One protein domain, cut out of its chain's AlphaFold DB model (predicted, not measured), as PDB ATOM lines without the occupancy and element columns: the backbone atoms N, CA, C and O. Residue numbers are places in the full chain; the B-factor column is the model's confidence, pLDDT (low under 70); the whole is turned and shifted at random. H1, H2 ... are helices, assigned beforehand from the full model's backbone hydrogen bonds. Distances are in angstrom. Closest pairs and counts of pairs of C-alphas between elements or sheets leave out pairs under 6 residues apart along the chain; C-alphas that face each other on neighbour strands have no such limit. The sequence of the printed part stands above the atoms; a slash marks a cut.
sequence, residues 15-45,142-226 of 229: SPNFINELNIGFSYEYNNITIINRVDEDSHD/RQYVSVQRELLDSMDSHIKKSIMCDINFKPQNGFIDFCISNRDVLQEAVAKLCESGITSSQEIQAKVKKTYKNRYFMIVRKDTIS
ATOM      1  N   SER A  15      85.869 217.633 249.798       48.69
ATOM      2  CA  SER A  15      86.766 218.159 248.750       48.69
ATOM      3  C   SER A  15      86.965 217.320 247.464       48.69
ATOM      4  O   SER A  15      87.234 217.936 246.436       48.69
ATOM      5  N   PRO A  16      86.843 215.974 247.429       40.38
ATOM      6  CA  PRO A  16      87.030 215.220 246.172       40.38
ATOM      7  C   PRO A  16      85.728 214.939 245.401       40.38
ATOM      8  O   PRO A  16      85.689 215.044 244.177       40.38
ATOM      9  N   ASN A  17      84.643 214.603 246.109       43.84
ATOM     10  CA  ASN A  17      83.394 214.160 245.476       43.84
ATOM     11  C   ASN A  17      82.647 215.301 244.776       43.84
ATOM     12  O   ASN A  17      82.092 215.089 243.706       43.84
ATOM     13  N   PHE A  18      82.707 216.519 245.316       45.12
ATOM     14  CA  PHE A  18      82.040 217.682 244.732       45.12
ATOM     15  C   PHE A  18      82.702 218.156 243.427       45.12
ATOM     16  O   PHE A  18      82.024 218.496 242.459       45.12
ATOM     17  N   ILE A  19      84.040 218.129 243.368       47.69
ATOM     18  CA  ILE A  19      84.795 218.449 242.147       47.69
ATOM     19  C   ILE A  19      84.561 217.373 241.083       47.69
ATOM     20  O   ILE A  19      84.394 217.698 239.908       47.69
ATOM     21  N   ASN A  20      84.481 216.102 241.486       50.34
ATOM     22  CA  ASN A  20      84.124 215.018 240.578       50.34
ATOM     23  C   ASN A  20      82.685 215.155 240.069       50.34
ATOM     24  O   ASN A  20      82.486 215.047 238.869       50.34
ATOM     25  N   GLU A  21      81.703 215.477 240.912       52.78
ATOM     26  CA  GLU A  21      80.318 215.748 240.492       52.78
ATOM     27  C   GLU A  21      80.203 216.956 239.558       52.78
ATOM     28  O   GLU A  21      79.397 216.933 238.631       52.78
ATOM     29  N   LEU A  22      81.031 217.985 239.745       56.00
ATOM     30  CA  LEU A  22      81.146 219.100 238.811       56.00
ATOM     31  C   LEU A  22      81.756 218.660 237.483       56.00
ATOM     32  O   LEU A  22      81.162 218.917 236.446       56.00
ATOM     33  N   ASN A  23      82.889 217.953 237.493       49.97
ATOM     34  CA  ASN A  23      83.521 217.410 236.285       49.97
ATOM     35  C   ASN A  23      82.589 216.464 235.517       49.97
ATOM     36  O   ASN A  23      82.538 216.497 234.289       49.97
ATOM     37  N   ILE A  24      81.832 215.650 236.245       46.03
ATOM     38  CA  ILE A  24      80.832 214.719 235.737       46.03
ATOM     39  C   ILE A  24      79.599 215.479 235.220       46.03
ATOM     40  O   ILE A  24      79.102 215.168 234.145       46.03
ATOM     41  N   GLY A  25      79.129 216.514 235.921       52.28
ATOM     42  CA  GLY A  25      78.006 217.365 235.514       52.28
ATOM     43  C   GLY A  25      78.321 218.230 234.295       52.28
ATOM     44  O   GLY A  25      77.482 218.354 233.402       52.28
ATOM     45  N   PHE A  26      79.556 218.738 234.210       52.88
ATOM     46  CA  PHE A  26      80.122 219.275 232.983       52.88
ATOM     47  C   PHE A  26      80.050 218.174 231.928       52.88
ATOM     48  O   PHE A  26      79.287 218.368 230.993       52.88
ATOM     49  N   SER A  27      80.700 217.013 232.127       44.69
ATOM     50  CA  SER A  27      80.757 215.864 231.194       44.69
ATOM     51  C   SER A  27      79.393 215.366 230.678       44.69
ATOM     52  O   SER A  27      79.295 214.983 229.516       44.69
ATOM     53  N   TYR A  28      78.333 215.358 231.489       42.59
ATOM     54  CA  TYR A  28      77.000 214.909 231.072       42.59
ATOM     55  C   TYR A  28      76.259 215.941 230.212       42.59
ATOM     56  O   TYR A  28      75.485 215.541 229.341       42.59
ATOM     57  N   GLU A  29      76.525 217.245 230.376       48.22
ATOM     58  CA  GLU A  29      76.045 218.274 229.435       48.22
ATOM     59  C   GLU A  29      76.687 218.089 228.031       48.22
ATOM     60  O   GLU A  29      76.078 218.497 227.040       48.22
ATOM     61  N   TYR A  30      77.851 217.414 227.915       44.72
ATOM     62  CA  TYR A  30      78.540 217.128 226.634       44.72
ATOM     63  C   TYR A  30      77.895 216.008 225.817       44.72
ATOM     64  O   TYR A  30      77.926 216.062 224.591       44.72
ATOM     65  N   ASN A  31      77.293 215.001 226.454       38.59
ATOM     66  CA  ASN A  31      76.814 213.809 225.739       38.59
ATOM     67  C   ASN A  31      75.555 214.057 224.883       38.59
ATOM     68  O   ASN A  31      75.138 213.171 224.144       38.59
ATOM     69  N   ASN A  32      74.967 215.257 224.950       40.91
ATOM     70  CA  ASN A  32      73.824 215.671 224.127       40.91
ATOM     71  C   ASN A  32      74.208 216.579 222.944       40.91
ATOM     72  O   ASN A  32      73.324 217.107 222.268       40.91
ATOM     73  N   ILE A  33      75.502 216.791 222.685       39.06
ATOM     74  CA  ILE A  33      75.980 217.624 221.579       39.06
ATOM     75  C   ILE A  33      76.828 216.746 220.666       39.06
ATOM     76  O   ILE A  33      77.912 216.310 221.043       39.06
ATOM     77  N   THR A  34      76.330 216.477 219.457       32.91
ATOM     78  CA  THR A  34      77.096 215.817 218.396       32.91
ATOM     79  C   THR A  34      78.395 216.589 218.173       32.91
ATOM     80  O   THR A  34      78.378 217.706 217.655       32.91
ATOM     81  N   ILE A  35      79.516 215.999 218.586       36.56
ATOM     82  CA  ILE A  35      80.855 216.518 218.320       36.56
ATOM     83  C   ILE A  35      81.078 216.419 216.811       36.56
ATOM     84  O   ILE A  35      81.236 215.329 216.261       36.56
ATOM     85  N   ILE A  36      81.050 217.560 216.123       34.34
ATOM     86  CA  ILE A  36      81.506 217.647 214.738       34.34
ATOM     87  C   ILE A  36      83.034 217.645 214.799       34.34
ATOM     88  O   ILE A  36      83.661 218.688 214.953       34.34
ATOM     89  N   ASN A  37      83.625 216.457 214.713       33.16
ATOM     90  CA  ASN A  37      85.040 216.320 214.400       33.16
ATOM     91  C   ASN A  37      85.245 216.797 212.958       33.16
ATOM     92  O   ASN A  37      84.755 216.161 212.024       33.16
ATOM     93  N   ARG A  38      85.971 217.897 212.772       38.03
ATOM     94  CA  ARG A  38      86.660 218.189 211.514       38.03
ATOM     95  C   ARG A  38      88.114 218.471 211.847       38.03
ATOM     96  O   ARG A  38      88.461 219.549 212.313       38.03
ATOM     97  N   VAL A  39      88.908 217.419 211.695       37.25
ATOM     98  CA  VAL A  39      90.340 217.522 211.447       37.25
ATOM     99  C   VAL A  39      90.443 217.844 209.969       37.25
ATOM    100  O   VAL A  39      90.000 217.022 209.180       37.25
ATOM    101  N   ASP A  40      90.988 219.001 209.624       36.19
ATOM    102  CA  ASP A  40      91.644 219.203 208.337       36.19
ATOM    103  C   ASP A  40      92.875 220.078 208.606       36.19
ATOM    104  O   ASP A  40      92.774 221.242 208.999       36.19
ATOM    105  N   GLU A  41      94.045 219.448 208.489       43.62
ATOM    106  CA  GLU A  41      95.330 220.112 208.305       43.62
ATOM    107  C   GLU A  41      95.297 220.812 206.945       43.62
ATOM    108  O   GLU A  41      95.277 220.135 205.923       43.62
ATOM    109  N   ASP A  42      95.325 222.144 206.914       37.06
ATOM    110  CA  ASP A  42      96.209 222.832 205.975       37.06
ATOM    111  C   ASP A  42      96.429 224.299 206.351       37.06
ATOM    112  O   ASP A  42      95.534 225.018 206.794       37.06
ATOM    113  N   SER A  43      97.681 224.716 206.204       54.78
ATOM    114  CA  SER A  43      98.205 226.007 206.639       54.78
ATOM    115  C   SER A  43      97.920 227.097 205.606       54.78
ATOM    116  O   SER A  43      98.431 227.028 204.488       54.78
ATOM    117  N   HIS A  44      97.198 228.148 205.999       42.84
ATOM    118  CA  HIS A  44      97.333 229.492 205.426       42.84
ATOM    119  C   HIS A  44      96.925 230.540 206.467       42.84
ATOM    120  O   HIS A  44      95.759 230.625 206.852       42.84
ATOM    121  N   ASP A  45      97.906 231.327 206.913       48.12
ATOM    122  CA  ASP A  45      97.735 232.474 207.804       48.12
ATOM    123  C   ASP A  45      96.920 233.571 207.099       48.12
ATOM    124  O   ASP A  45      97.467 234.459 206.449       48.12
ATOM    125  N   ARG A 142      72.344 240.347 246.479       78.19
ATOM    126  CA  ARG A 142      73.145 239.204 246.930       78.19
ATOM    127  C   ARG A 142      74.601 239.644 247.055       78.19
ATOM    128  O   ARG A 142      75.061 240.449 246.238       78.19
ATOM    129  N   GLN A 143      75.311 239.091 248.035       78.94
ATOM    130  CA  GLN A 143      76.745 239.301 248.157       78.94
ATOM    131  C   GLN A 143      77.415 238.919 246.834       78.94
ATOM    132  O   GLN A 143      77.207 237.830 246.293       78.94
ATOM    133  N   TYR A 144      78.148 239.868 246.261       81.94
ATOM    134  CA  TYR A 144      78.825 239.641 244.999       81.94
ATOM    135  C   TYR A 144      80.080 238.812 245.246       81.94
ATOM    136  O   TYR A 144      81.003 239.256 245.922       81.94
ATOM    137  N   VAL A 145      80.118 237.628 244.648       83.31
ATOM    138  CA  VAL A 145      81.322 236.805 244.577       83.31
ATOM    139  C   VAL A 145      82.027 237.096 243.258       83.31
ATOM    140  O   VAL A 145      81.459 236.855 242.182       83.31
ATOM    141  N   SER A 146      83.250 237.619 243.327       85.69
ATOM    142  CA  SER A 146      84.068 237.870 242.139       85.69
ATOM    143  C   SER A 146      84.605 236.569 241.556       85.69
ATOM    144  O   SER A 146      84.941 235.638 242.280       85.69
ATOM    145  N   VAL A 147      84.718 236.523 240.230       88.25
ATOM    146  CA  VAL A 147      85.526 235.506 239.548       88.25
ATOM    147  C   VAL A 147      86.983 235.968 239.579       88.25
ATOM    148  O   VAL A 147      87.250 237.170 239.533       88.25
ATOM    149  N   GLN A 148      87.920 235.034 239.707       89.56
ATOM    150  CA  GLN A 148      89.346 235.346 239.766       89.56
ATOM    151  C   GLN A 148      89.893 235.826 238.429       89.56
ATOM    152  O   GLN A 148      89.468 235.361 237.372       89.56
ATOM    153  N   ARG A 149      90.893 236.708 238.499       91.25
ATOM    154  CA  ARG A 149      91.516 237.306 237.317       91.25
ATOM    155  C   ARG A 149      92.147 236.267 236.393       91.25
ATOM    156  O   ARG A 149      91.955 236.356 235.194       91.25
ATOM    157  N   GLU A 150      92.802 235.256 236.946       92.12
ATOM    158  CA  GLU A 150      93.439 234.192 236.164       92.12
ATOM    159  C   GLU A 150      92.450 233.428 235.274       92.12
ATOM    160  O   GLU A 150      92.693 233.257 234.080       92.12
ATOM    161  N   LEU A 151      91.276 233.071 235.810       92.06
ATOM    162  CA  LEU A 151      90.224 232.459 235.001       92.06
ATOM    163  C   LEU A 151      89.745 233.419 233.905       92.06
ATOM    164  O   LEU A 151      89.553 233.002 232.768       92.06
ATOM    165  N   LEU A 152      89.552 234.702 234.230       94.81
ATOM    166  CA  LEU A 152      89.112 235.708 233.258       94.81
ATOM    167  C   LEU A 152      90.129 235.915 232.127       94.81
ATOM    168  O   LEU A 152      89.719 236.065 230.978       94.81
ATOM    169  N   ASP A 153      91.423 235.909 232.440       94.25
ATOM    170  CA  ASP A 153      92.509 236.077 231.471       94.25
ATOM    171  C   ASP A 153      92.642 234.829 230.576       94.25
ATOM    172  O   ASP A 153      92.819 234.942 229.358       94.25
ATOM    173  N   SER A 154      92.469 233.634 231.155       94.38
ATOM    174  CA  SER A 154      92.415 232.367 230.414       94.38
ATOM    175  C   SER A 154      91.214 232.320 229.459       94.38
ATOM    176  O   SER A 154      91.365 231.960 228.289       94.38
ATOM    177  N   MET A 155      90.027 232.749 229.915       95.19
ATOM    178  CA  MET A 155      88.831 232.848 229.070       95.19
ATOM    179  C   MET A 155      89.047 233.805 227.898       95.19
ATOM    180  O   MET A 155      88.743 233.446 226.764       95.19
ATOM    181  N   ASP A 156      89.586 235.000 228.150       94.75
ATOM    182  CA  ASP A 156      89.842 235.987 227.098       94.75
ATOM    183  C   ASP A 156      90.832 235.472 226.057       94.75
ATOM    184  O   ASP A 156      90.601 235.633 224.860       94.75
ATOM    185  N   SER A 157      91.915 234.837 226.509       93.50
ATOM    186  CA  SER A 157      92.940 234.274 225.625       93.50
ATOM    187  C   SER A 157      92.359 233.177 224.738       93.50
ATOM    188  O   SER A 157      92.579 233.177 223.527       93.50
ATOM    189  N   HIS A 158      91.553 232.286 225.320       94.38
ATOM    190  CA  HIS A 158      90.849 231.257 224.565       94.38
ATOM    191  C   HIS A 158      89.874 231.862 223.557       94.38
ATOM    192  O   HIS A 158      89.876 231.463 222.401       94.38
ATOM    193  N   ILE A 159      89.043 232.821 223.968       93.62
ATOM    194  CA  ILE A 159      88.051 233.445 223.088       93.62
ATOM    195  C   ILE A 159      88.727 234.115 221.891       93.62
ATOM    196  O   ILE A 159      88.310 233.887 220.760       93.62
ATOM    197  N   LYS A 160      89.779 234.909 222.131       91.38
ATOM    198  CA  LYS A 160      90.521 235.588 221.061       91.38
ATOM    199  C   LYS A 160      91.126 234.587 220.085       91.38
ATOM    200  O   LYS A 160      90.934 234.732 218.885       91.38
ATOM    201  N   LYS A 161      91.781 233.544 220.602       91.06
ATOM    202  CA  LYS A 161      92.354 232.482 219.768       91.06
ATOM    203  C   LYS A 161      91.280 231.783 218.935       91.06
ATOM    204  O   LYS A 161      91.467 231.605 217.741       91.06
ATOM    205  N   SER A 162      90.154 231.405 219.539       90.44
ATOM    206  CA  SER A 162      89.087 230.706 218.817       90.44
ATOM    207  C   SER A 162      88.453 231.571 217.728       90.44
ATOM    208  O   SER A 162      88.184 231.063 216.649       90.44
ATOM    209  N   ILE A 163      88.258 232.867 217.989       88.88
ATOM    210  CA  ILE A 163      87.783 233.836 216.992       88.88
ATOM    211  C   ILE A 163      88.764 233.950 215.821       88.88
ATOM    212  O   ILE A 163      88.349 233.926 214.669       88.88
ATOM    213  N   MET A 164      90.065 234.043 216.115       85.69
ATOM    214  CA  MET A 164      91.106 234.130 215.087       85.69
ATOM    215  C   MET A 164      91.156 232.884 214.194       85.69
ATOM    216  O   MET A 164      91.564 232.984 213.043       85.69
ATOM    217  N   CYS A 165      90.744 231.724 214.712       84.81
ATOM    218  CA  CYS A 165      90.712 230.470 213.961       84.81
ATOM    219  C   CYS A 165      89.378 230.205 213.238       84.81
ATOM    220  O   CYS A 165      89.371 229.460 212.263       84.81
ATOM    221  N   ASP A 166      88.255 230.757 213.708       83.38
ATOM    222  CA  ASP A 166      86.922 230.518 213.142       83.38
ATOM    223  C   ASP A 166      86.050 231.780 213.209       83.38
ATOM    224  O   ASP A 166      85.575 232.182 214.273       83.38
ATOM    225  N   ILE A 167      85.758 232.366 212.046       80.56
ATOM    226  CA  ILE A 167      84.865 233.530 211.919       80.56
ATOM    227  C   ILE A 167      83.431 233.231 212.382       80.56
ATOM    228  O   ILE A 167      82.725 234.117 212.854       80.56
ATOM    229  N   ASN A 168      82.997 231.970 212.294       82.69
ATOM    230  CA  ASN A 168      81.670 231.528 212.719       82.69
ATOM    231  C   ASN A 168      81.656 231.053 214.178       82.69
ATOM    232  O   ASN A 168      80.696 230.400 214.611       82.69
ATOM    233  N   PHE A 169      82.704 231.375 214.943       86.69
ATOM    234  CA  PHE A 169      82.856 230.937 216.316       86.69
ATOM    235  C   PHE A 169      81.657 231.348 217.176       86.69
ATOM    236  O   PHE A 169      81.318 232.521 217.345       86.69
ATOM    237  N   LYS A 170      81.016 230.348 217.792       87.12
ATOM    238  CA  LYS A 170      79.895 230.558 218.715       87.12
ATOM    239  C   LYS A 170      80.369 230.394 220.158       87.12
ATOM    240  O   LYS A 170      80.864 229.322 220.513       87.12
ATOM    241  N   PRO A 171      80.082 231.353 221.060       89.12
ATOM    242  CA  PRO A 171      80.549 231.297 222.449       89.12
ATOM    243  C   PRO A 171      79.976 230.117 223.244       89.12
ATOM    244  O   PRO A 171      80.500 229.762 224.294       89.12
ATOM    245  N   GLN A 172      78.882 229.507 222.777       86.88
ATOM    246  CA  GLN A 172      78.371 228.266 223.357       86.88
ATOM    247  C   GLN A 172      79.317 227.088 223.116       86.88
ATOM    248  O   GLN A 172      79.581 226.350 224.058       86.88
ATOM    249  N   ASN A 173      79.838 226.948 221.897       86.69
ATOM    250  CA  ASN A 173      80.779 225.888 221.541       86.69
ATOM    251  C   ASN A 173      82.152 226.180 222.152       86.69
ATOM    252  O   ASN A 173      82.755 225.301 222.755       86.69
ATOM    253  N   GLY A 174      82.587 227.441 222.116       88.44
ATOM    254  CA  GLY A 174      83.829 227.861 222.763       88.44
ATOM    255  C   GLY A 174      83.866 227.612 224.263       88.44
ATOM    256  O   GLY A 174      84.896 227.224 224.795       88.44
ATOM    257  N   PHE A 175      82.740 227.780 224.961       89.94
ATOM    258  CA  PHE A 175      82.679 227.463 226.387       89.94
ATOM    259  C   PHE A 175      82.901 225.968 226.660       89.94
ATOM    260  O   PHE A 175      83.546 225.610 227.644       89.94
ATOM    261  N   ILE A 176      82.366 225.105 225.796       87.12
ATOM    262  CA  ILE A 176      82.494 223.647 225.897       87.12
ATOM    263  C   ILE A 176      83.960 223.247 225.702       87.12
ATOM    264  O   ILE A 176      84.501 222.520 226.537       87.12
ATOM    265  N   ASP A 177      84.594 223.783 224.655       88.44
ATOM    266  CA  ASP A 177      86.017 223.595 224.350       88.44
ATOM    267  C   ASP A 177      86.920 224.114 225.480       88.44
ATOM    268  O   ASP A 177      87.766 223.388 225.999       88.44
ATOM    269  N   PHE A 178      86.640 225.317 225.986       91.12
ATOM    270  CA  PHE A 178      87.360 225.914 227.111       91.12
ATOM    271  C   PHE A 178      87.340 225.018 228.350       91.12
ATOM    272  O   PHE A 178      88.356 224.850 229.023       91.12
ATOM    273  N   CYS A 179      86.186 224.415 228.646       86.25
ATOM    274  CA  CYS A 179      86.047 223.517 229.783       86.25
ATOM    275  C   CYS A 179      86.851 222.217 229.639       86.25
ATOM    276  O   CYS A 179      87.224 221.624 230.650       86.25
ATOM    277  N   ILE A 180      87.145 221.783 228.411       83.19
ATOM    278  CA  ILE A 180      88.008 220.626 228.147       83.19
ATOM    279  C   ILE A 180      89.479 221.031 228.231       83.19
ATOM    280  O   ILE A 180      90.261 220.346 228.889       83.19
ATOM    281  N   SER A 181      89.835 222.137 227.582       84.38
ATOM    282  CA  SER A 181      91.222 222.546 227.360       84.38
ATOM    283  C   SER A 181      91.865 223.220 228.578       84.38
ATOM    284  O   SER A 181      93.080 223.162 228.724       84.38
ATOM    285  N   ASN A 182      91.074 223.812 229.484       86.75
ATOM    286  CA  ASN A 182      91.566 224.582 230.638       86.75
ATOM    287  C   ASN A 182      91.047 224.044 231.986       86.75
ATOM    288  O   ASN A 182      90.661 224.814 232.872       86.75
ATOM    289  N   ARG A 183      91.016 222.713 232.143       85.12
ATOM    290  CA  ARG A 183      90.482 222.039 233.345       85.12
ATOM    291  C   ARG A 183      91.156 222.471 234.644       85.12
ATOM    292  O   ARG A 183      90.448 222.704 235.618       85.12
ATOM    293  N   ASP A 184      92.477 222.619 234.653       83.75
ATOM    294  CA  ASP A 184      93.228 222.927 235.878       83.75
ATOM    295  C   ASP A 184      92.850 224.311 236.432       83.75
ATOM    296  O   ASP A 184      92.467 224.450 237.595       83.75
ATOM    297  N   VAL A 185      92.831 225.321 235.556       87.31
ATOM    298  CA  VAL A 185      92.422 226.696 235.893       87.31
ATOM    299  C   VAL A 185      90.964 226.734 236.360       87.31
ATOM    300  O   VAL A 185      90.604 227.472 237.280       87.31
ATOM    301  N   LEU A 186      90.097 225.923 235.746       86.75
ATOM    302  CA  LEU A 186      88.704 225.794 236.167       86.75
ATOM    303  C   LEU A 186      88.565 225.145 237.541       86.75
ATOM    304  O   LEU A 186      87.768 225.622 238.346       86.75
ATOM    305  N   GLN A 187      89.327 224.093 237.825       85.50
ATOM    306  CA  GLN A 187      89.289 223.402 239.108       85.50
ATOM    307  C   GLN A 187      89.700 224.334 240.252       85.50
ATOM    308  O   GLN A 187      89.008 224.403 241.271       85.50
ATOM    309  N   GLU A 188      90.771 225.103 240.068       86.69
ATOM    310  CA  GLU A 188      91.203 226.100 241.046       86.69
ATOM    311  C   GLU A 188      90.162 227.215 241.226       86.69
ATOM    312  O   GLU A 188      89.855 227.637 242.348       86.69
ATOM    313  N   ALA A 189      89.559 227.677 240.128       86.12
ATOM    314  CA  ALA A 189      88.510 228.681 240.198       86.12
ATOM    315  C   ALA A 189      87.274 228.187 240.963       86.12
ATOM    316  O   ALA A 189      86.713 228.930 241.769       86.12
ATOM    317  N   VAL A 190      86.866 226.938 240.727       86.94
ATOM    318  CA  VAL A 190      85.764 226.275 241.432       86.94
ATOM    319  C   VAL A 190      86.058 226.186 242.925       86.94
ATOM    320  O   VAL A 190      85.215 226.601 243.714       86.94
ATOM    321  N   ALA A 191      87.244 225.708 243.319       86.19
ATOM    322  CA  ALA A 191      87.622 225.569 244.726       86.19
ATOM    323  C   ALA A 191      87.462 226.890 245.498       86.19
ATOM    324  O   ALA A 191      86.802 226.943 246.533       86.19
ATOM    325  N   LYS A 192      87.954 227.990 244.933       85.81
ATOM    326  CA  LYS A 192      87.869 229.314 245.565       85.81
ATOM    327  C   LYS A 192      86.449 229.903 245.530       85.81
ATOM    328  O   LYS A 192      86.072 230.671 246.412       85.81
ATOM    329  N   LEU A 193      85.624 229.546 244.537       86.12
ATOM    330  CA  LEU A 193      84.194 229.885 244.553       86.12
ATOM    331  C   LEU A 193      83.460 229.136 245.676       86.12
ATOM    332  O   LEU A 193      82.611 229.735 246.340       86.12
ATOM    333  N   CYS A 194      83.830 227.883 245.947       85.75
ATOM    334  CA  CYS A 194      83.323 227.142 247.102       85.75
ATOM    335  C   CYS A 194      83.733 227.801 248.422       85.75
ATOM    336  O   CYS A 194      82.879 228.012 249.282       85.75
ATOM    337  N   GLU A 195      84.998 228.209 248.558       85.44
ATOM    338  CA  GLU A 195      85.493 228.949 249.731       85.44
ATOM    339  C   GLU A 195      84.731 230.262 249.963       85.44
ATOM    340  O   GLU A 195      84.504 230.668 251.100       85.44
ATOM    341  N   SER A 196      84.270 230.911 248.890       82.06
ATOM    342  CA  SER A 196      83.468 232.138 248.968       82.06
ATOM    343  C   SER A 196      81.990 231.920 249.334       82.06
ATOM    344  O   SER A 196      81.223 232.885 249.382       82.06
ATOM    345  N   GLY A 197      81.580 230.671 249.585       80.50
ATOM    346  CA  GLY A 197      80.238 230.306 250.048       80.50
ATOM    347  C   GLY A 197      79.263 229.852 248.958       80.50
ATOM    348  O   GLY A 197      78.090 229.636 249.262       80.50
ATOM    349  N   ILE A 198      79.704 229.686 247.703       80.00
ATOM    350  CA  ILE A 198      78.871 229.097 246.643       80.00
ATOM    351  C   ILE A 198      79.099 227.587 246.623       80.00
ATOM    352  O   ILE A 198      80.120 227.124 246.136       80.00
ATOM    353  N   THR A 199      78.136 226.813 247.114       77.19
ATOM    354  CA  THR A 199      78.260 225.347 247.212       77.19
ATOM    355  C   THR A 199      77.383 224.590 246.219       77.19
ATOM    356  O   THR A 199      77.458 223.369 246.142       77.19
ATOM    357  N   SER A 200      76.554 225.280 245.428       84.88
ATOM    358  CA  SER A 200      75.786 224.633 244.362       84.88
ATOM    359  C   SER A 200      76.631 224.511 243.098       84.88
ATOM    360  O   SER A 200      77.061 225.508 242.512       84.88
ATOM    361  N   SER A 201      76.806 223.276 242.637       79.44
ATOM    362  CA  SER A 201      77.509 222.971 241.392       79.44
ATOM    363  C   SER A 201      76.849 223.645 240.183       79.44
ATOM    364  O   SER A 201      77.531 224.239 239.346       79.44
ATOM    365  N   GLN A 202      75.516 223.658 240.140       83.50
ATOM    366  CA  GLN A 202      74.736 224.321 239.097       83.50
ATOM    367  C   GLN A 202      74.914 225.846 239.127       83.50
ATOM    368  O   GLN A 202      75.004 226.477 238.073       83.50
ATOM    369  N   GLU A 203      74.995 226.459 240.315       85.94
ATOM    370  CA  GLU A 203      75.247 227.899 240.436       85.94
ATOM    371  C   GLU A 203      76.649 228.277 239.949       85.94
ATOM    372  O   GLU A 203      76.799 229.265 239.222       85.94
ATOM    373  N   ILE A 204      77.665 227.477 240.287       86.62
ATOM    374  CA  ILE A 204      79.038 227.670 239.807       86.62
ATOM    375  C   ILE A 204      79.086 227.526 238.282       86.62
ATOM    376  O   ILE A 204      79.552 228.439 237.599       86.62
ATOM    377  N   GLN A 205      78.533 226.444 237.728       87.19
ATOM    378  CA  GLN A 205      78.461 226.217 236.282       87.19
ATOM    379  C   GLN A 205      77.762 227.374 235.562       87.19
ATOM    380  O   GLN A 205      78.299 227.926 234.598       87.19
ATOM    381  N   ALA A 206      76.593 227.803 236.049       88.50
ATOM    382  CA  ALA A 206      75.857 228.926 235.475       88.50
ATOM    383  C   ALA A 206      76.665 230.230 235.538       88.50
ATOM    384  O   ALA A 206      76.663 231.010 234.579       88.50
ATOM    385  N   LYS A 207      77.386 230.467 236.641       89.75
ATOM    386  CA  LYS A 207      78.245 231.641 236.818       89.75
ATOM    387  C   LYS A 207      79.415 231.634 235.838       89.75
ATOM    388  O   LYS A 207      79.628 232.647 235.171       89.75
ATOM    389  N   VAL A 208      80.136 230.523 235.707       91.31
ATOM    390  CA  VAL A 208      81.289 230.395 234.799       91.31
ATOM    391  C   VAL A 208      80.833 230.501 233.338       91.31
ATOM    392  O   VAL A 208      81.349 231.342 232.604       91.31
ATOM    393  N   LYS A 209      79.782 229.768 232.938       91.56
ATOM    394  CA  LYS A 209      79.184 229.815 231.587       91.56
ATOM    395  C   LYS A 209      78.730 231.221 231.206       91.56
ATOM    396  O   LYS A 209      79.015 231.705 230.110       91.56
ATOM    397  N   LYS A 210      78.035 231.910 232.118       91.56
ATOM    398  CA  LYS A 210      77.604 233.300 231.916       91.56
ATOM    399  C   LYS A 210      78.792 234.250 231.810       91.56
ATOM    400  O   LYS A 210      78.759 235.152 230.980       91.56
ATOM    401  N   THR A 211      79.820 234.047 232.631       94.19
ATOM    402  CA  THR A 211      81.045 234.854 232.591       94.19
ATOM    403  C   THR A 211      81.713 234.710 231.229       94.19
ATOM    404  O   THR A 211      81.864 235.717 230.550       94.19
ATOM    405  N   TYR A 212      81.967 233.485 230.764       94.75
ATOM    406  CA  TYR A 212      82.567 233.224 229.453       94.75
ATOM    407  C   TYR A 212      81.795 233.894 228.305       94.75
ATOM    408  O   TYR A 212      82.358 234.672 227.538       94.75
ATOM    409  N   LYS A 213      80.471 233.675 228.227       91.69
ATOM    410  CA  LYS A 213      79.628 234.296 227.189       91.69
ATOM    411  C   LYS A 213      79.666 235.824 227.250       91.69
ATOM    412  O   LYS A 213      79.741 236.476 226.216       91.69
ATOM    413  N   ASN A 214      79.626 236.405 228.450       92.69
ATOM    414  CA  ASN A 214      79.718 237.853 228.610       92.69
ATOM    415  C   ASN A 214      81.078 238.391 228.150       92.69
ATOM    416  O   ASN A 214      81.110 239.434 227.506       92.69
ATOM    417  N   ARG A 215      82.178 237.686 228.448       93.50
ATOM    418  CA  ARG A 215      83.529 238.062 228.004       93.50
ATOM    419  C   ARG A 215      83.636 238.052 226.484       93.50
ATOM    420  O   ARG A 215      84.115 239.031 225.925       93.50
ATOM    421  N   TYR A 216      83.068 237.041 225.827       93.06
ATOM    422  CA  TYR A 216      82.963 237.006 224.367       93.06
ATOM    423  C   TYR A 216      82.284 238.259 223.811       93.06
ATOM    424  O   TYR A 216      82.873 238.978 223.009       93.06
ATOM    425  N   PHE A 217      81.083 238.589 224.297       89.19
ATOM    426  CA  PHE A 217      80.375 239.778 223.814       89.19
ATOM    427  C   PHE A 217      81.086 241.088 224.167       89.19
ATOM    428  O   PHE A 217      80.896 242.068 223.459       89.19
ATOM    429  N   MET A 218      81.873 241.138 225.245       89.31
ATOM    430  CA  MET A 218      82.701 242.306 225.550       89.31
ATOM    431  C   MET A 218      83.845 242.463 224.551       89.31
ATOM    432  O   MET A 218      84.079 243.582 224.120       89.31
ATOM    433  N   ILE A 219      84.531 241.376 224.187       89.06
ATOM    434  CA  ILE A 219      85.629 241.402 223.211       89.06
ATOM    435  C   ILE A 219      85.087 241.849 221.855       89.06
ATOM    436  O   ILE A 219      85.501 242.883 221.348       89.06
ATOM    437  N   VAL A 220      84.059 241.168 221.342       85.06
ATOM    438  CA  VAL A 220      83.535 241.468 220.003       85.06
ATOM    439  C   VAL A 220      82.868 242.852 219.924       85.06
ATOM    440  O   VAL A 220      82.935 243.511 218.896       85.06
ATOM    441  N   ARG A 221      82.238 243.352 221.002       77.88
ATOM    442  CA  ARG A 221      81.582 244.681 220.982       77.88
ATOM    443  C   ARG A 221      82.495 245.860 221.306       77.88
ATOM    444  O   ARG A 221      82.165 246.986 220.950       77.88
ATOM    445  N   LYS A 222      83.587 245.651 222.046       63.81
ATOM    446  CA  LYS A 222      84.519 246.740 222.374       63.81
ATOM    447  C   LYS A 222      85.289 247.191 221.131       63.81
ATOM    448  O   LYS A 222      85.584 248.378 221.011       63.81
ATOM    449  N   ASP A 223      85.505 246.278 220.190       51.38
ATOM    450  CA  ASP A 223      86.184 246.579 218.933       51.38
ATOM    451  C   ASP A 223      85.227 247.207 217.896       51.38
ATOM    452  O   ASP A 223      85.640 248.097 217.160       51.38
ATOM    453  N   THR A 224      83.918 246.908 217.937       45.78
ATOM    454  CA  THR A 224      82.918 247.538 217.042       45.78
ATOM    455  C   THR A 224      82.457 248.941 217.460       45.78
ATOM    456  O   THR A 224      81.952 249.688 216.626       45.78
ATOM    457  N   ILE A 225      82.632 249.338 218.729       40.72
ATOM    458  CA  ILE A 225      82.255 250.678 219.245       40.72
ATOM    459  C   ILE A 225      83.466 251.638 219.285       40.72
ATOM    460  O   ILE A 225      83.353 252.776 219.733       40.72
ATOM    461  N   SER A 226      84.620 251.222 218.754       35.84
ATOM    462  CA  SER A 226      85.806 252.078 218.626       35.84
ATOM    463  C   SER A 226      86.108 252.536 217.181       35.84
ATOM    464  O   SER A 226      87.224 252.295 216.723       35.84
TER     465      SER A 226
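What this domain is: This is residues 15 to 45 and 142 to 226 of the 229 residues of an uncharacterized protein of viral metagenome (UniProt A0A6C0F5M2). Three helices, H2, H3 and H5, cross one another steeply and make the core, with H4 packed near the first turns of H2 and H1 set off to one side, where it meets the first residues of H5. Two stretches stick out from this body: residues 36 to 44, in the tail after H1, and residues 221 to 226, where H5 runs out. The printed part has 116 residues with five named helices, H1 to H5 in order along the chain, and no named strand, an all-helix domain. It is compact, with a radius of gyration of the C-alphas of 15.5 A and spans of 46 by 37 by 21 A.

How they stand to each other: Begin with H1, residues 17 to 30, and look from Leu 22 to Ser 201: their C-alphas, 5.9 A apart, are the closest of H1 and H5, residues 201 to 224. These two touch, H5 with residues 201 to 205 alone, at a steep tilt of 54 degrees, the same way. H2, residues 149 to 165, is apart from H1 but touches H5 at a steep tilt of 55 degrees; the closest C-alphas, of Met 155 and Tyr 212, are 6.3 A apart. H3, residues 171 to 181, touches H2, closest at the C-alphas of His 158 and Phe 178, 6.9 A apart. H3 also touches H5, closest at the C-alphas of Pro 171 and Lys 213, 5.7 A apart. H4, residues 183 to 195, touches H2 at Leu 151 and Val 185, the closest C-alphas, 6.2 A apart, at a shallow tilt of 33 degrees, only just short of steep, opposite ways. H4 and H5 are close but not clearly touching. The packing is mostly crossed. Every O i to N i+4 pair is within hydrogen-bond range in H2 and H4; the counts are 9 of 10 in H1, 6 of 7 in H3 and 18 of 20 in H5.

Where its parts are: Find C-alpha 17 at (83.394, 214.160, 245.476); from there H1 runs 19.7 A to C-alpha 30. H2 starts at C-alpha 149, at (91.516, 237.306, 237.317), and runs 24.3 A. H3 is 14.6 A long and H4 18.5 A. H5, the longest, runs 35.0 A to C-alpha 224 at (82.918, 247.538, 217.042).

The domain as a whole: The two C-alphas farthest apart are those of Asp 42 and Arg 142, 49.8 A. Residues 46 to 141 are not printed, and C-alphas 45 and 142 are 46.7 A apart across this cut, which lies in the link from H1 to H2. The links H2 to H3, H3 to H4 and H4 to H5 are tight. The model's pLDDT is under 70 at residues 15 to 45 and 222 to 226; its mean over the printed part is 74.2.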